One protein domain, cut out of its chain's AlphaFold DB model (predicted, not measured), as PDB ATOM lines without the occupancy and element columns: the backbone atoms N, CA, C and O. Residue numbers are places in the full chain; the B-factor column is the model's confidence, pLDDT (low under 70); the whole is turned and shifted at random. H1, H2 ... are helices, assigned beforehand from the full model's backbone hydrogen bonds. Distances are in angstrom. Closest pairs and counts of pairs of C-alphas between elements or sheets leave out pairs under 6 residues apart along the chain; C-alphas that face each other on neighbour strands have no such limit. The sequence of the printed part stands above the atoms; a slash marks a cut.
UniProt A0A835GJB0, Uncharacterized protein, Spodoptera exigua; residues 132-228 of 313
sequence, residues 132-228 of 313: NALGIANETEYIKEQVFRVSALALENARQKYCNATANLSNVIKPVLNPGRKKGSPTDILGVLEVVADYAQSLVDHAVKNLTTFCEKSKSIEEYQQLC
ATOM      1  N   ASN A 132     257.086 292.337 228.495       84.44
ATOM      2  CA  ASN A 132     256.687 291.588 229.688       84.44
ATOM      3  C   ASN A 132     255.635 292.358 230.503       84.44
ATOM      4  O   ASN A 132     254.650 291.766 230.933       84.44
ATOM      5  N   ALA A 133     255.793 293.678 230.666       85.31
ATOM      6  CA  ALA A 133     254.823 294.526 231.365       85.31
ATOM      7  C   ALA A 133     253.461 294.623 230.649       85.31
ATOM      8  O   ALA A 133     252.441 294.834 231.300       85.31
ATOM      9  N   LEU A 134     253.435 294.452 229.323       86.81
ATOM     10  CA  LEU A 134     252.204 294.362 228.531       86.81
ATOM     11  C   LEU A 134     251.583 292.952 228.535       86.81
ATOM     12  O   LEU A 134     250.444 292.801 228.103       86.81
ATOM     13  N   GLY A 135     252.312 291.929 228.991       89.62
ATOM     14  CA  GLY A 135     251.866 290.533 228.985       89.62
ATOM     15  C   GLY A 135     251.878 289.849 227.610       89.62
ATOM     16  O   GLY A 135     251.362 288.747 227.504       89.62
ATOM     17  N   ILE A 136     252.476 290.471 226.582       89.94
ATOM     18  CA  ILE A 136     252.436 290.020 225.166       89.94
ATOM     19  C   ILE A 136     253.721 289.245 224.780       89.94
ATOM     20  O   ILE A 136     254.024 289.004 223.610       89.94
ATOM     21  N   ALA A 137     254.559 288.899 225.762       88.12
ATOM     22  CA  ALA A 137     255.868 288.292 225.520       88.12
ATOM     23  C   ALA A 137     255.754 286.965 224.743       88.12
ATOM     24  O   ALA A 137     256.418 286.794 223.717       88.12
ATOM     25  N   ASN A 138     254.844 286.085 225.165       90.81
ATOM     26  CA  ASN A 138     254.631 284.760 224.574       90.81
ATOM     27  C   ASN A 138     254.186 284.856 223.103       90.81
ATOM     28  O   ASN A 138     254.664 284.124 222.238       90.81
ATOM     29  N   GLU A 139     253.303 285.805 222.792       90.69
ATOM     30  CA  GLU A 139     252.810 286.080 221.445       90.69
ATOM     31  C   GLU A 139     253.925 286.630 220.548       90.69
ATOM     32  O   GLU A 139     254.014 286.256 219.377       90.69
ATOM     33  N   THR A 140     254.817 287.479 221.078       88.25
ATOM     34  CA  THR A 140     255.981 287.944 220.305       88.25
ATOM     35  C   THR A 140     256.981 286.825 220.010       88.25
ATOM     36  O   THR A 140     257.549 286.802 218.915       88.25
ATOM     37  N   GLU A 141     257.157 285.864 220.922       88.50
ATOM     38  CA  GLU A 141     257.969 284.669 220.671       88.50
ATOM     39  C   GLU A 141     257.332 283.762 219.609       88.50
ATOM     40  O   GLU A 141     258.023 283.347 218.676       88.50
ATOM     41  N   TYR A 142     256.014 283.555 219.661       93.50
ATOM     42  CA  TYR A 142     255.279 282.806 218.638       93.50
ATOM     43  C   TYR A 142     255.375 283.455 217.245       93.50
ATOM     44  O   TYR A 142     255.655 282.776 216.256       93.50
ATOM     45  N   ILE A 143     255.204 284.781 217.141       89.88
ATOM     46  CA  ILE A 143     255.361 285.503 215.864       89.88
ATOM     47  C   ILE A 143     256.790 285.339 215.331       89.88
ATOM     48  O   ILE A 143     256.981 285.056 214.147       89.88
ATOM     49  N   LYS A 144     257.797 285.474 216.201       88.81
ATOM     50  CA  LYS A 144     259.212 285.273 215.860       88.81
ATOM     51  C   LYS A 144     259.468 283.856 215.331       88.81
ATOM     52  O   LYS A 144     260.147 283.716 214.315       88.81
ATOM     53  N   GLU A 145     258.891 282.827 215.949       90.62
ATOM     54  CA  GLU A 145     258.967 281.441 215.468       90.62
ATOM     55  C   GLU A 145     258.332 281.276 214.076       90.62
ATOM     56  O   GLU A 145     258.959 280.703 213.181       90.62
ATOM     57  N   GLN A 146     257.143 281.843 213.831       92.69
ATOM     58  CA  GLN A 146     256.520 281.783 212.500       92.69
ATOM     59  C   GLN A 146     257.362 282.494 211.426       92.69
ATOM     60  O   GLN A 146     257.456 281.999 210.302       92.69
ATOM     61  N   VAL A 147     258.034 283.604 211.756       90.50
ATOM     62  CA  VAL A 147     258.973 284.276 210.835       90.50
ATOM     63  C   VAL A 147     260.157 283.369 210.482       90.50
ATOM     64  O   VAL A 147     260.513 283.272 209.305       90.50
ATOM     65  N   PHE A 148     260.733 282.655 211.458       88.69
ATOM     66  CA  PHE A 148     261.786 281.666 211.193       88.69
ATOM     67  C   PHE A 148     261.287 280.481 210.359       88.69
ATOM     68  O   PHE A 148     261.984 280.040 209.446       88.69
ATOM     69  N   ARG A 149     260.059 280.007 210.596       93.25
ATOM     70  CA  ARG A 149     259.436 278.938 209.802       93.25
ATOM     71  C   ARG A 149     259.221 279.351 208.343       93.25
ATOM     72  O   ARG A 149     259.542 278.587 207.435       93.25
ATOM     73  N   VAL A 150     258.723 280.566 208.101       93.06
ATOM     74  CA  VAL A 150     258.539 281.115 206.745       93.06
ATOM     75  C   VAL A 150     259.883 281.295 206.034       93.06
ATOM     76  O   VAL A 150     260.009 280.916 204.869       93.06
ATOM     77  N   SER A 151     260.907 281.815 206.718       90.69
ATOM     78  CA  SER A 151     262.239 281.963 206.119       90.69
ATOM     79  C   SER A 151     262.923 280.615 205.862       90.69
ATOM     80  O   SER A 151     263.612 280.472 204.851       90.69
ATOM     81  N   ALA A 152     262.681 279.600 206.699       90.44
ATOM     82  CA  ALA A 152     263.162 278.240 206.471       90.44
ATOM     83  C   ALA A 152     262.532 277.617 205.216       90.44
ATOM     84  O   ALA A 152     263.259 277.161 204.336       90.44
ATOM     85  N   LEU A 153     261.203 277.695 205.068       93.62
ATOM     86  CA  LEU A 153     260.495 277.236 203.865       93.62
ATOM     87  C   LEU A 153     260.958 277.979 202.600       93.62
ATOM     88  O   LEU A 153     261.081 277.378 201.531       93.62
ATOM     89  N   ALA A 154     261.242 279.282 202.692       93.44
ATOM     90  CA  ALA A 154     261.777 280.053 201.569       93.44
ATOM     91  C   ALA A 154     263.176 279.562 201.143       93.44
ATOM     92  O   ALA A 154     263.433 279.396 199.948       93.44
ATOM     93  N   LEU A 155     264.057 279.275 202.109       91.06
ATOM     94  CA  LEU A 155     265.391 278.718 201.862       91.06
ATOM     95  C   LEU A 155     265.337 277.274 201.345       91.06
ATOM     96  O   LEU A 155     266.112 276.929 200.456       91.06
ATOM     97  N   GLU A 156     264.410 276.445 201.825       91.94
ATOM     98  CA  GLU A 156     264.212 275.080 201.324       91.94
ATOM     99  C   GLU A 156     263.799 275.084 199.845       91.94
ATOM    100  O   GLU A 156     264.434 274.439 199.009       91.94
ATOM    101  N   ASN A 157     262.802 275.903 199.494       92.88
ATOM    102  CA  ASN A 157     262.371 276.099 198.109       92.88
ATOM    103  C   ASN A 157     263.497 276.657 197.220       92.88
ATOM    104  O   ASN A 157     263.613 276.280 196.052       92.88
ATOM    105  N   ALA A 158     264.348 277.543 197.752       90.75
ATOM    106  CA  ALA A 158     265.533 278.019 197.044       90.75
ATOM    107  C   ALA A 158     266.557 276.889 196.834       90.75
ATOM    108  O   ALA A 158     267.055 276.718 195.723       90.75
ATOM    109  N   ARG A 159     266.825 276.066 197.857       89.00
ATOM    110  CA  ARG A 159     267.726 274.907 197.769       89.00
ATOM    111  C   ARG A 159     267.250 273.910 196.713       89.00
ATOM    112  O   ARG A 159     268.045 273.518 195.866       89.00
ATOM    113  N   GLN A 160     265.963 273.563 196.699       89.94
ATOM    114  CA  GLN A 160     265.392 272.666 195.689       89.94
ATOM    115  C   GLN A 160     265.552 273.221 194.262       89.94
ATOM    116  O   GLN A 160     265.903 272.474 193.352       89.94
ATOM    117  N   LYS A 161     265.356 274.532 194.060       90.12
ATOM    118  CA  LYS A 161     265.506 275.185 192.745       90.12
ATOM    119  C   LYS A 161     266.956 275.293 192.277       90.12
ATOM    120  O   LYS A 161     267.225 275.086 191.098       90.12
ATOM    121  N   TYR A 162     267.875 275.645 193.174       87.94
ATOM    122  CA  TYR A 162     269.247 276.003 192.808       87.94
ATOM    123  C   TYR A 162     270.255 274.866 192.999       87.94
ATOM    124  O   TYR A 162     271.132 274.708 192.159       87.94
ATOM    125  N   CYS A 163     270.126 274.054 194.051       86.06
ATOM    126  CA  CYS A 163     271.100 273.014 194.402       86.06
ATOM    127  C   CYS A 163     270.802 271.636 193.798       86.06
ATOM    128  O   CYS A 163     271.690 270.792 193.799       86.06
ATOM    129  N   ASN A 164     269.589 271.394 193.282       82.38
ATOM    130  CA  ASN A 164     269.276 270.158 192.550       82.38
ATOM    131  C   ASN A 164     269.486 270.320 191.032       82.38
ATOM    132  O   ASN A 164     269.706 269.343 190.325       82.38
ATOM    133  N   ALA A 165     269.452 271.557 190.523       70.12
ATOM    134  CA  ALA A 165     269.678 271.872 189.110       70.12
ATOM    135  C   ALA A 165     271.174 271.963 188.725       70.12
ATOM    136  O   ALA A 165     271.500 272.084 187.543       70.12
ATOM    137  N   THR A 166     272.094 271.898 189.698       55.72
ATOM    138  CA  THR A 166     273.551 272.089 189.521       55.72
ATOM    139  C   THR A 166     274.231 271.088 188.594       55.72
ATOM    140  O   THR A 166     275.317 271.392 188.109       55.72
ATOM    141  N   ALA A 167     273.589 269.965 188.252       56.88
ATOM    142  CA  ALA A 167     274.088 269.045 187.228       56.88
ATOM    143  C   ALA A 167     274.274 269.705 185.840       56.88
ATOM    144  O   ALA A 167     275.120 269.257 185.075       56.88
ATOM    145  N   ASN A 168     273.529 270.778 185.527       56.69
ATOM    146  CA  ASN A 168     273.501 271.413 184.196       56.69
ATOM    147  C   ASN A 168     273.768 272.939 184.207       56.69
ATOM    148  O   ASN A 168     273.474 273.630 183.232       56.69
ATOM    149  N   LEU A 169     274.269 273.505 185.311       55.38
ATOM    150  CA  LEU A 169     274.042 274.925 185.649       55.38
ATOM    151  C   LEU A 169     275.239 275.878 185.460       55.38
ATOM    152  O   LEU A 169     275.293 276.939 186.080       55.38
ATOM    153  N   SER A 170     276.187 275.555 184.576       55.66
ATOM    154  CA  SER A 170     277.294 276.467 184.228       55.66
ATOM    155  C   SER A 170     276.835 277.754 183.524       55.66
ATOM    156  O   SER A 170     277.582 278.731 183.479       55.66
ATOM    157  N   ASN A 171     275.598 277.791 183.012       53.25
ATOM    158  CA  ASN A 171     275.073 278.894 182.218       53.25
ATOM    159  C   ASN A 171     273.955 279.690 182.923       53.25
ATOM    160  O   ASN A 171     272.780 279.340 182.886       53.25
ATOM    161  N   VAL A 172     274.347 280.866 183.425       56.38
ATOM    162  CA  VAL A 172     273.520 282.091 183.493       56.38
ATOM    163  C   VAL A 172     272.290 282.059 184.424       56.38
ATOM    164  O   VAL A 172     271.166 282.330 184.004       56.38
ATOM    165  N   ILE A 173     272.512 281.940 185.738       61.34
ATOM    166  CA  ILE A 173     271.603 282.571 186.715       61.34
ATOM    167  C   ILE A 173     272.056 284.022 186.908       61.34
ATOM    168  O   ILE A 173     272.948 284.313 187.704       61.34
ATOM    169  N   LYS A 174     271.440 284.959 186.181       65.56
ATOM    170  CA  LYS A 174     271.529 286.381 186.544       65.56
ATOM    171  C   LYS A 174     270.592 286.612 187.734       65.56
ATOM    172  O   LYS A 174     269.405 286.314 187.589       65.56
ATOM    173  N   PRO A 175     271.065 287.128 188.885       61.06
ATOM    174  CA  PRO A 175     270.174 287.447 189.991       61.06
ATOM    175  C   PRO A 175     269.151 288.480 189.513       61.06
ATOM    176  O   PRO A 175     269.522 289.521 188.962       61.06
ATOM    177  N   VAL A 176     267.865 288.181 189.695       60.56
ATOM    178  CA  VAL A 176     266.784 289.110 189.357       60.56
ATOM    179  C   VAL A 176     266.906 290.297 190.301       60.56
ATOM    180  O   VAL A 176     266.594 290.197 191.485       60.56
ATOM    181  N   LEU A 177     267.408 291.420 189.784       60.19
ATOM    182  CA  LEU A 177     267.524 292.651 190.550       60.19
ATOM    183  C   LEU A 177     266.107 293.130 190.890       60.19
ATOM    184  O   LEU A 177     265.417 293.687 190.035       60.19
ATOM    185  N   ASN A 178     265.663 292.888 192.124       62.91
ATOM    186  CA  ASN A 178     264.354 293.336 192.579       62.91
ATOM    187  C   ASN A 178     264.288 294.872 192.454       62.91
ATOM    188  O   ASN A 178     265.105 295.564 193.072       62.91
ATOM    189  N   PRO A 179     263.371 295.434 191.639       52.31
ATOM    190  CA  PRO A 179     263.289 296.875 191.449       52.31
ATOM    191  C   PRO A 179     262.914 297.514 192.785       52.31
ATOM    192  O   PRO A 179     261.924 297.120 193.399       52.31
ATOM    193  N   GLY A 180     263.734 298.466 193.240       55.16
ATOM    194  CA  GLY A 180     263.741 298.939 194.625       55.16
ATOM    195  C   GLY A 180     262.352 299.280 195.165       55.16
ATOM    196  O   GLY A 180     261.804 300.344 194.858       55.16
ATOM    197  N   ARG A 181     261.808 298.389 196.005       61.66
ATOM    198  CA  ARG A 181     260.576 298.642 196.752       61.66
ATOM    199  C   ARG A 181     260.807 299.836 197.668       61.66
ATOM    200  O   ARG A 181     261.814 299.925 198.374       61.66
ATOM    201  N   LYS A 182     259.889 300.798 197.620       61.44
ATOM    202  CA  LYS A 182     259.944 301.964 198.500       61.44
ATOM    203  C   LYS A 182     259.557 301.502 199.897       61.44
ATOM    204  O   LYS A 182     258.406 301.134 200.087       61.44
ATOM    205  N   LYS A 183     260.486 301.573 200.856       61.97
ATOM    206  CA  LYS A 183     260.195 301.347 202.279       61.97
ATOM    207  C   LYS A 183     259.100 302.308 202.751       61.97
ATOM    208  O   LYS A 183     259.388 303.458 203.083       61.97
ATOM    209  N   GLY A 184     257.857 301.836 202.770       62.94
ATOM    210  CA  GLY A 184     256.803 302.434 203.574       62.94
ATOM    211  C   GLY A 184     257.103 302.202 205.055       62.94
ATOM    212  O   GLY A 184     257.762 301.229 205.421       62.94
ATOM    213  N   SER A 185     256.641 303.097 205.922       70.62
ATOM    214  CA  SER A 185     256.573 302.802 207.353       70.62
ATOM    215  C   SER A 185     255.480 301.748 207.578       70.62
ATOM    216  O   SER A 185     254.339 302.024 207.200       70.62
ATOM    217  N   PRO A 186     255.773 300.580 208.178       69.88
ATOM    218  CA  PRO A 186     254.759 299.564 208.437       69.88
ATOM    219  C   PRO A 186     253.855 300.023 209.589       69.88
ATOM    220  O   PRO A 186     254.166 299.806 210.757       69.88
ATOM    221  N   THR A 187     252.756 300.704 209.266       78.19
ATOM    222  CA  THR A 187     251.716 301.087 210.240       78.19
ATOM    223  C   THR A 187     250.712 299.963 210.489       78.19
ATOM    224  O   THR A 187     250.101 299.908 211.552       78.19
ATOM    225  N   ASP A 188     250.574 299.056 209.521       82.25
ATOM    226  CA  ASP A 188     249.495 298.076 209.440       82.25
ATOM    227  C   ASP A 188     250.058 296.645 209.431       82.25
ATOM    228  O   ASP A 188     251.211 296.414 209.055       82.25
ATOM    229  N   ILE A 189     249.212 295.656 209.740       84.19
ATOM    230  CA  ILE A 189     249.552 294.217 209.700       84.19
ATOM    231  C   ILE A 189     250.120 293.808 208.326       84.19
ATOM    232  O   ILE A 189     251.066 293.026 208.246       84.19
ATOM    233  N   LEU A 190     249.603 294.391 207.237       84.31
ATOM    234  CA  LEU A 190     250.120 294.176 205.880       84.31
ATOM    235  C   LEU A 190     251.568 294.671 205.712       84.31
ATOM    236  O   LEU A 190     252.348 294.036 205.009       84.31
ATOM    237  N   GLY A 191     251.946 295.757 206.390       86.50
ATOM    238  CA  GLY A 191     253.324 296.249 206.418       86.50
ATOM    239  C   GLY A 191     254.254 295.343 207.227       86.50
ATOM    240  O   GLY A 191     255.411 295.168 206.855       86.50
ATOM    241  N   VAL A 192     253.759 294.704 208.293       86.19
ATOM    242  CA  VAL A 192     254.523 293.669 209.018       86.19
ATOM    243  C   VAL A 192     254.779 292.462 208.109       86.19
ATOM    244  O   VAL A 192     255.907 291.979 208.044       86.19
ATOM    245  N   LEU A 193     253.772 292.022 207.345       88.31
ATOM    246  CA  LEU A 193     253.933 290.959 206.345       88.31
ATOM    247  C   LEU A 193     254.920 291.344 205.230       88.31
ATOM    248  O   LEU A 193     255.728 290.507 204.836       88.31
ATOM    249  N   GLU A 194     254.908 292.596 204.757       88.44
ATOM    250  CA  GLU A 194     255.897 293.099 203.790       88.44
ATOM    251  C   GLU A 194     257.321 293.050 204.367       88.44
ATOM    252  O   GLU A 194     258.219 292.526 203.715       88.44
ATOM    253  N   VAL A 195     257.527 293.483 205.618       89.31
ATOM    254  CA  VAL A 195     258.837 293.406 206.295       89.31
ATOM    255  C   VAL A 195     259.318 291.959 206.463       89.31
ATOM    256  O   VAL A 195     260.500 291.684 206.258       89.31
ATOM    257  N   VAL A 196     258.426 291.023 206.799       90.81
ATOM    258  CA  VAL A 196     258.756 289.589 206.905       90.81
ATOM    259  C   VAL A 196     259.100 288.993 205.537       90.81
ATOM    260  O   VAL A 196     260.069 288.238 205.423       90.81
ATOM    261  N   ALA A 197     258.355 289.354 204.490       91.44
ATOM    262  CA  ALA A 197     258.614 288.909 203.124       91.44
ATOM    263  C   ALA A 197     259.942 289.462 202.580       91.44
ATOM    264  O   ALA A 197     260.740 288.697 202.041       91.44
ATOM    265  N   ASP A 198     260.216 290.754 202.777       89.31
ATOM    266  CA  ASP A 198     261.479 291.398 202.400       89.31
ATOM    267  C   ASP A 198     262.667 290.813 203.194       89.31
ATOM    268  O   ASP A 198     263.750 290.621 202.638       89.31
ATOM    269  N   TYR A 199     262.478 290.459 204.474       90.12
ATOM    270  CA  TYR A 199     263.495 289.765 205.273       90.12
ATOM    271  C   TYR A 199     263.805 288.372 204.710       90.12
ATOM    272  O   TYR A 199     264.969 288.075 204.423       90.12
ATOM    273  N   ALA A 200     262.782 287.543 204.475       91.75
ATOM    274  CA  ALA A 200     262.949 286.213 203.887       91.75
ATOM    275  C   ALA A 200     263.561 286.282 202.475       91.75
ATOM    276  O   ALA A 200     264.452 285.497 202.147       91.75
ATOM    277  N   GLN A 201     263.157 287.266 201.666       90.75
ATOM    278  CA  GLN A 201     263.751 287.533 200.359       90.75
ATOM    279  C   GLN A 201     265.231 287.923 200.477       90.75
ATOM    280  O   GLN A 201     266.047 287.410 199.719       90.75
ATOM    281  N   SER A 202     265.612 288.747 201.459       90.44
ATOM    282  CA  SER A 202     267.015 289.134 201.665       90.44
ATOM    283  C   SER A 202     267.918 287.954 202.063       90.44
ATOM    284  O   SER A 202     269.057 287.876 201.599       90.44
ATOM    285  N   LEU A 203     267.397 286.997 202.847       89.31
ATOM    286  CA  LEU A 203     268.090 285.748 203.187       89.31
ATOM    287  C   LEU A 203     268.292 284.854 201.957       89.31
ATOM    288  O   LEU A 203     269.392 284.343 201.746       89.31
ATOM    289  N   VAL A 204     267.260 284.694 201.122       91.25
ATOM    290  CA  VAL A 204     267.355 283.929 199.868       91.25
ATOM    291  C   VAL A 204     268.309 284.610 198.881       91.25
ATOM    292  O   VAL A 204     269.169 283.941 198.316       91.25
ATOM    293  N   ASP A 205     268.245 285.932 198.721       88.94
ATOM    294  CA  ASP A 205     269.160 286.686 197.855       88.94
ATOM    295  C   ASP A 205     270.625 286.563 198.325       88.94
ATOM    296  O   ASP A 205     271.542 286.533 197.502       88.94
ATOM    297  N   HIS A 206     270.873 286.473 199.638       87.12
ATOM    298  CA  HIS A 206     272.205 286.210 200.197       87.12
ATOM    299  C   HIS A 206     272.669 284.763 199.955       87.12
ATOM    300  O   HIS A 206     273.817 284.541 199.564       87.12
ATOM    301  N   ALA A 207     271.772 283.786 200.115       88.06
ATOM    302  CA  ALA A 207     272.030 282.380 199.811       88.06
ATOM    303  C   ALA A 207     272.369 282.157 198.327       88.06
ATOM    304  O   ALA A 207     273.352 281.488 198.012       88.06
ATOM    305  N   VAL A 208     271.619 282.783 197.413       88.25
ATOM    306  CA  VAL A 208     271.835 282.693 195.959       88.25
ATOM    307  C   VAL A 208     273.137 283.373 195.524       88.25
ATOM    308  O   VAL A 208     273.802 282.877 194.620       88.25
ATOM    309  N   LYS A 209     273.558 284.465 196.177       87.31
ATOM    310  CA  LYS A 209     274.882 285.075 195.930       87.31
ATOM    311  C   LYS A 209     276.040 284.151 196.320       87.31
ATOM    312  O   LYS A 209     277.069 284.167 195.655       87.31
ATOM    313  N   ASN A 210     275.859 283.345 197.365       87.44
ATOM    314  CA  ASN A 210     276.880 282.465 197.944       87.44
ATOM    315  C   ASN A 210     276.584 280.973 197.674       87.44
ATOM    316  O   ASN A 210     276.806 280.119 198.538       87.44
ATOM    317  N   LEU A 211     276.066 280.677 196.474       85.88
ATOM    318  CA  LEU A 211     275.381 279.431 196.101       85.88
ATOM    319  C   LEU A 211     276.161 278.148 196.436       85.88
ATOM    320  O   LEU A 211     275.558 277.194 196.914       85.88
ATOM    321  N   THR A 212     277.485 278.129 196.257       84.44
ATOM    322  CA  THR A 212     278.343 276.979 196.609       84.44
ATOM    323  C   THR A 212     278.272 276.661 198.103       84.44
ATOM    324  O   THR A 212     277.796 275.596 198.495       84.44
ATOM    325  N   THR A 213     278.635 277.630 198.948       84.94
ATOM    326  CA  THR A 213     278.594 277.476 200.411       84.94
ATOM    327  C   THR A 213     277.175 277.252 200.933       84.94
ATOM    328  O   THR A 213     276.993 276.539 201.916       84.94
ATOM    329  N   PHE A 214     276.159 277.815 200.268       88.44
ATOM    330  CA  PHE A 214     274.763 277.541 200.586       88.44
ATOM    331  C   PHE A 214     274.404 276.079 200.299       88.44
ATOM    332  O   PHE A 214     273.907 275.405 201.196       88.44
ATOM    333  N   CYS A 215     274.687 275.542 199.111       87.69
ATOM    334  CA  CYS A 215     274.355 274.153 198.779       87.69
ATOM    335  C   CYS A 215     275.117 273.124 199.634       87.69
ATOM    336  O   CYS A 215     274.556 272.078 199.961       87.69
ATOM    337  N   GLU A 216     276.349 273.431 200.050       85.88
ATOM    338  CA  GLU A 216     277.142 272.590 200.959       85.88
ATOM    339  C   GLU A 216     276.615 272.612 202.404       85.88
ATOM    340  O   GLU A 216     276.414 271.552 203.004       85.88
ATOM    341  N   LYS A 217     276.375 273.809 202.964       79.56
ATOM    342  CA  LYS A 217     275.995 273.996 204.377       79.56
ATOM    343  C   LYS A 217     274.503 273.800 204.651       79.56
ATOM    344  O   LYS A 217     274.138 273.418 205.753       79.56
ATOM    345  N   SER A 218     273.625 273.997 203.666       68.00
ATOM    346  CA  SER A 218     272.158 273.920 203.839       68.00
ATOM    347  C   SER A 218     271.595 272.515 204.094       68.00
ATOM    348  O   SER A 218     270.375 272.338 204.050       68.00
ATOM    349  N   LYS A 219     272.439 271.510 204.389       71.12
ATOM    350  CA  LYS A 219     271.999 270.196 204.892       71.12
ATOM    351  C   LYS A 219     271.074 270.350 206.104       71.12
ATOM    352  O   LYS A 219     270.075 269.641 206.171       71.12
ATOM    353  N   SER A 220     271.351 271.330 206.960       71.38
ATOM    354  CA  SER A 220     270.476 271.845 208.013       71.38
ATOM    355  C   SER A 220     270.236 273.346 207.769       71.38
ATOM    356  O   SER A 220     271.152 274.168 207.727       71.38
ATOM    357  N   ILE A 221     268.972 273.734 207.580       73.31
ATOM    358  CA  ILE A 221     268.599 275.144 207.350       73.31
ATOM    359  C   ILE A 221     268.842 275.981 208.618       73.31
ATOM    360  O   ILE A 221     269.218 277.151 208.537       73.31
ATOM    361  N   GLU A 222     268.709 275.349 209.785       72.94
ATOM    362  CA  GLU A 222     268.993 275.919 211.103       72.94
ATOM    363  C   GLU A 222     270.446 276.394 211.243       72.94
ATOM    364  O   GLU A 222     270.679 277.471 211.791       72.94
ATOM    365  N   GLU A 223     271.424 275.644 210.718       72.69
ATOM    366  CA  GLU A 223     272.830 276.067 210.731       72.69
ATOM    367  C   GLU A 223     273.045 277.280 209.831       72.69
ATOM    368  O   GLU A 223     273.727 278.216 210.238       72.69
ATOM    369  N   TYR A 224     272.421 277.329 208.647       72.19
ATOM    370  CA  TYR A 224     272.532 278.491 207.755       72.19
ATOM    371  C   TYR A 224     271.935 279.766 208.378       72.19
ATOM    372  O   TYR A 224     272.515 280.844 208.256       72.19
ATOM    373  N   GLN A 225     270.812 279.648 209.094       71.69
ATOM    374  CA  GLN A 225     270.211 280.768 209.829       71.69
ATOM    375  C   GLN A 225     271.076 281.223 211.022       71.69
ATOM    376  O   GLN A 225     271.107 282.413 211.332       71.69
ATOM    377  N   GLN A 226     271.816 280.309 211.660       64.56
ATOM    378  CA  GLN A 226     272.762 280.625 212.741       64.56
ATOM    379  C   GLN A 226     274.091 281.210 212.226       64.56
ATOM    380  O   GLN A 226     274.661 282.092 212.864       64.56
ATOM    381  N   LEU A 227     274.559 280.776 211.051       57.38
ATOM    382  CA  LEU A 227     275.810 281.191 210.392       57.38
ATOM    383  C   LEU A 227     275.723 282.535 209.656       57.38
ATOM    384  O   LEU A 227     276.502 282.795 208.737       57.38
ATOM    385  N   CYS A 228     274.800 283.412 210.050       53.72
ATOM    386  CA  CYS A 228     274.740 284.762 209.510       53.72
ATOM    387  C   CYS A 228     275.927 285.606 210.016       53.72
ATOM    388  O   CYS A 228     275.786 286.477 210.870       53.72
TER     389      CYS A 228
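AT A GLANCE: This is residues 132 to 228 of the 313 residues of an uncharacterized protein of Spodoptera exigua (UniProt A0A835GJB0). A long helix, H1, is crossed by a second, H3, while short H4 and H5 fold back onto H1. A wide loop, residues 169 to 188, leads from H2, beyond H1's end, back to H3. The 97 printed residues, all helix by class with five named helices, H1 to H5, are loose: radius of gyration of the C-alphas 16.1 A, spans 54 by 31 by 18 A.

HOW THE PARTS SIT: H1, residues 137 to 163, touches H3, residues 189 to 209, the same way at a steep tilt of 38 degrees, only just steep; their closest C-alphas, Ser 151 and Ala 200, are 4.9 A apart. With residues 159 to 163 alone H1 touches H4, residues 211 to 217; the closest C-alphas, Cys 163 and Cys 215, are 5.6 A apart. With residues 152 to 156 alone it touches H5, residues 221 to 226; the closest C-alphas, Ala 152 and Ile 221, are 6.3 A apart. H2, residues 165 to 168, meets H1 only through their link. Every O i to N i+4 pair is within hydrogen-bond range in H1, H3, H4 and H5; H2 is too short for one.

IN THESE COORDINATES: H1 is 37.9 A long from C-alpha 137 at (255.868, 288.292, 225.520), H3 30.2 A; H5 ends at C-alpha 226, (272.762, 280.625, 212.741).

THE WHOLE: The printed part has no cut. The link H2 to H3 is long. Low pLDDT includes residues 166 to 184.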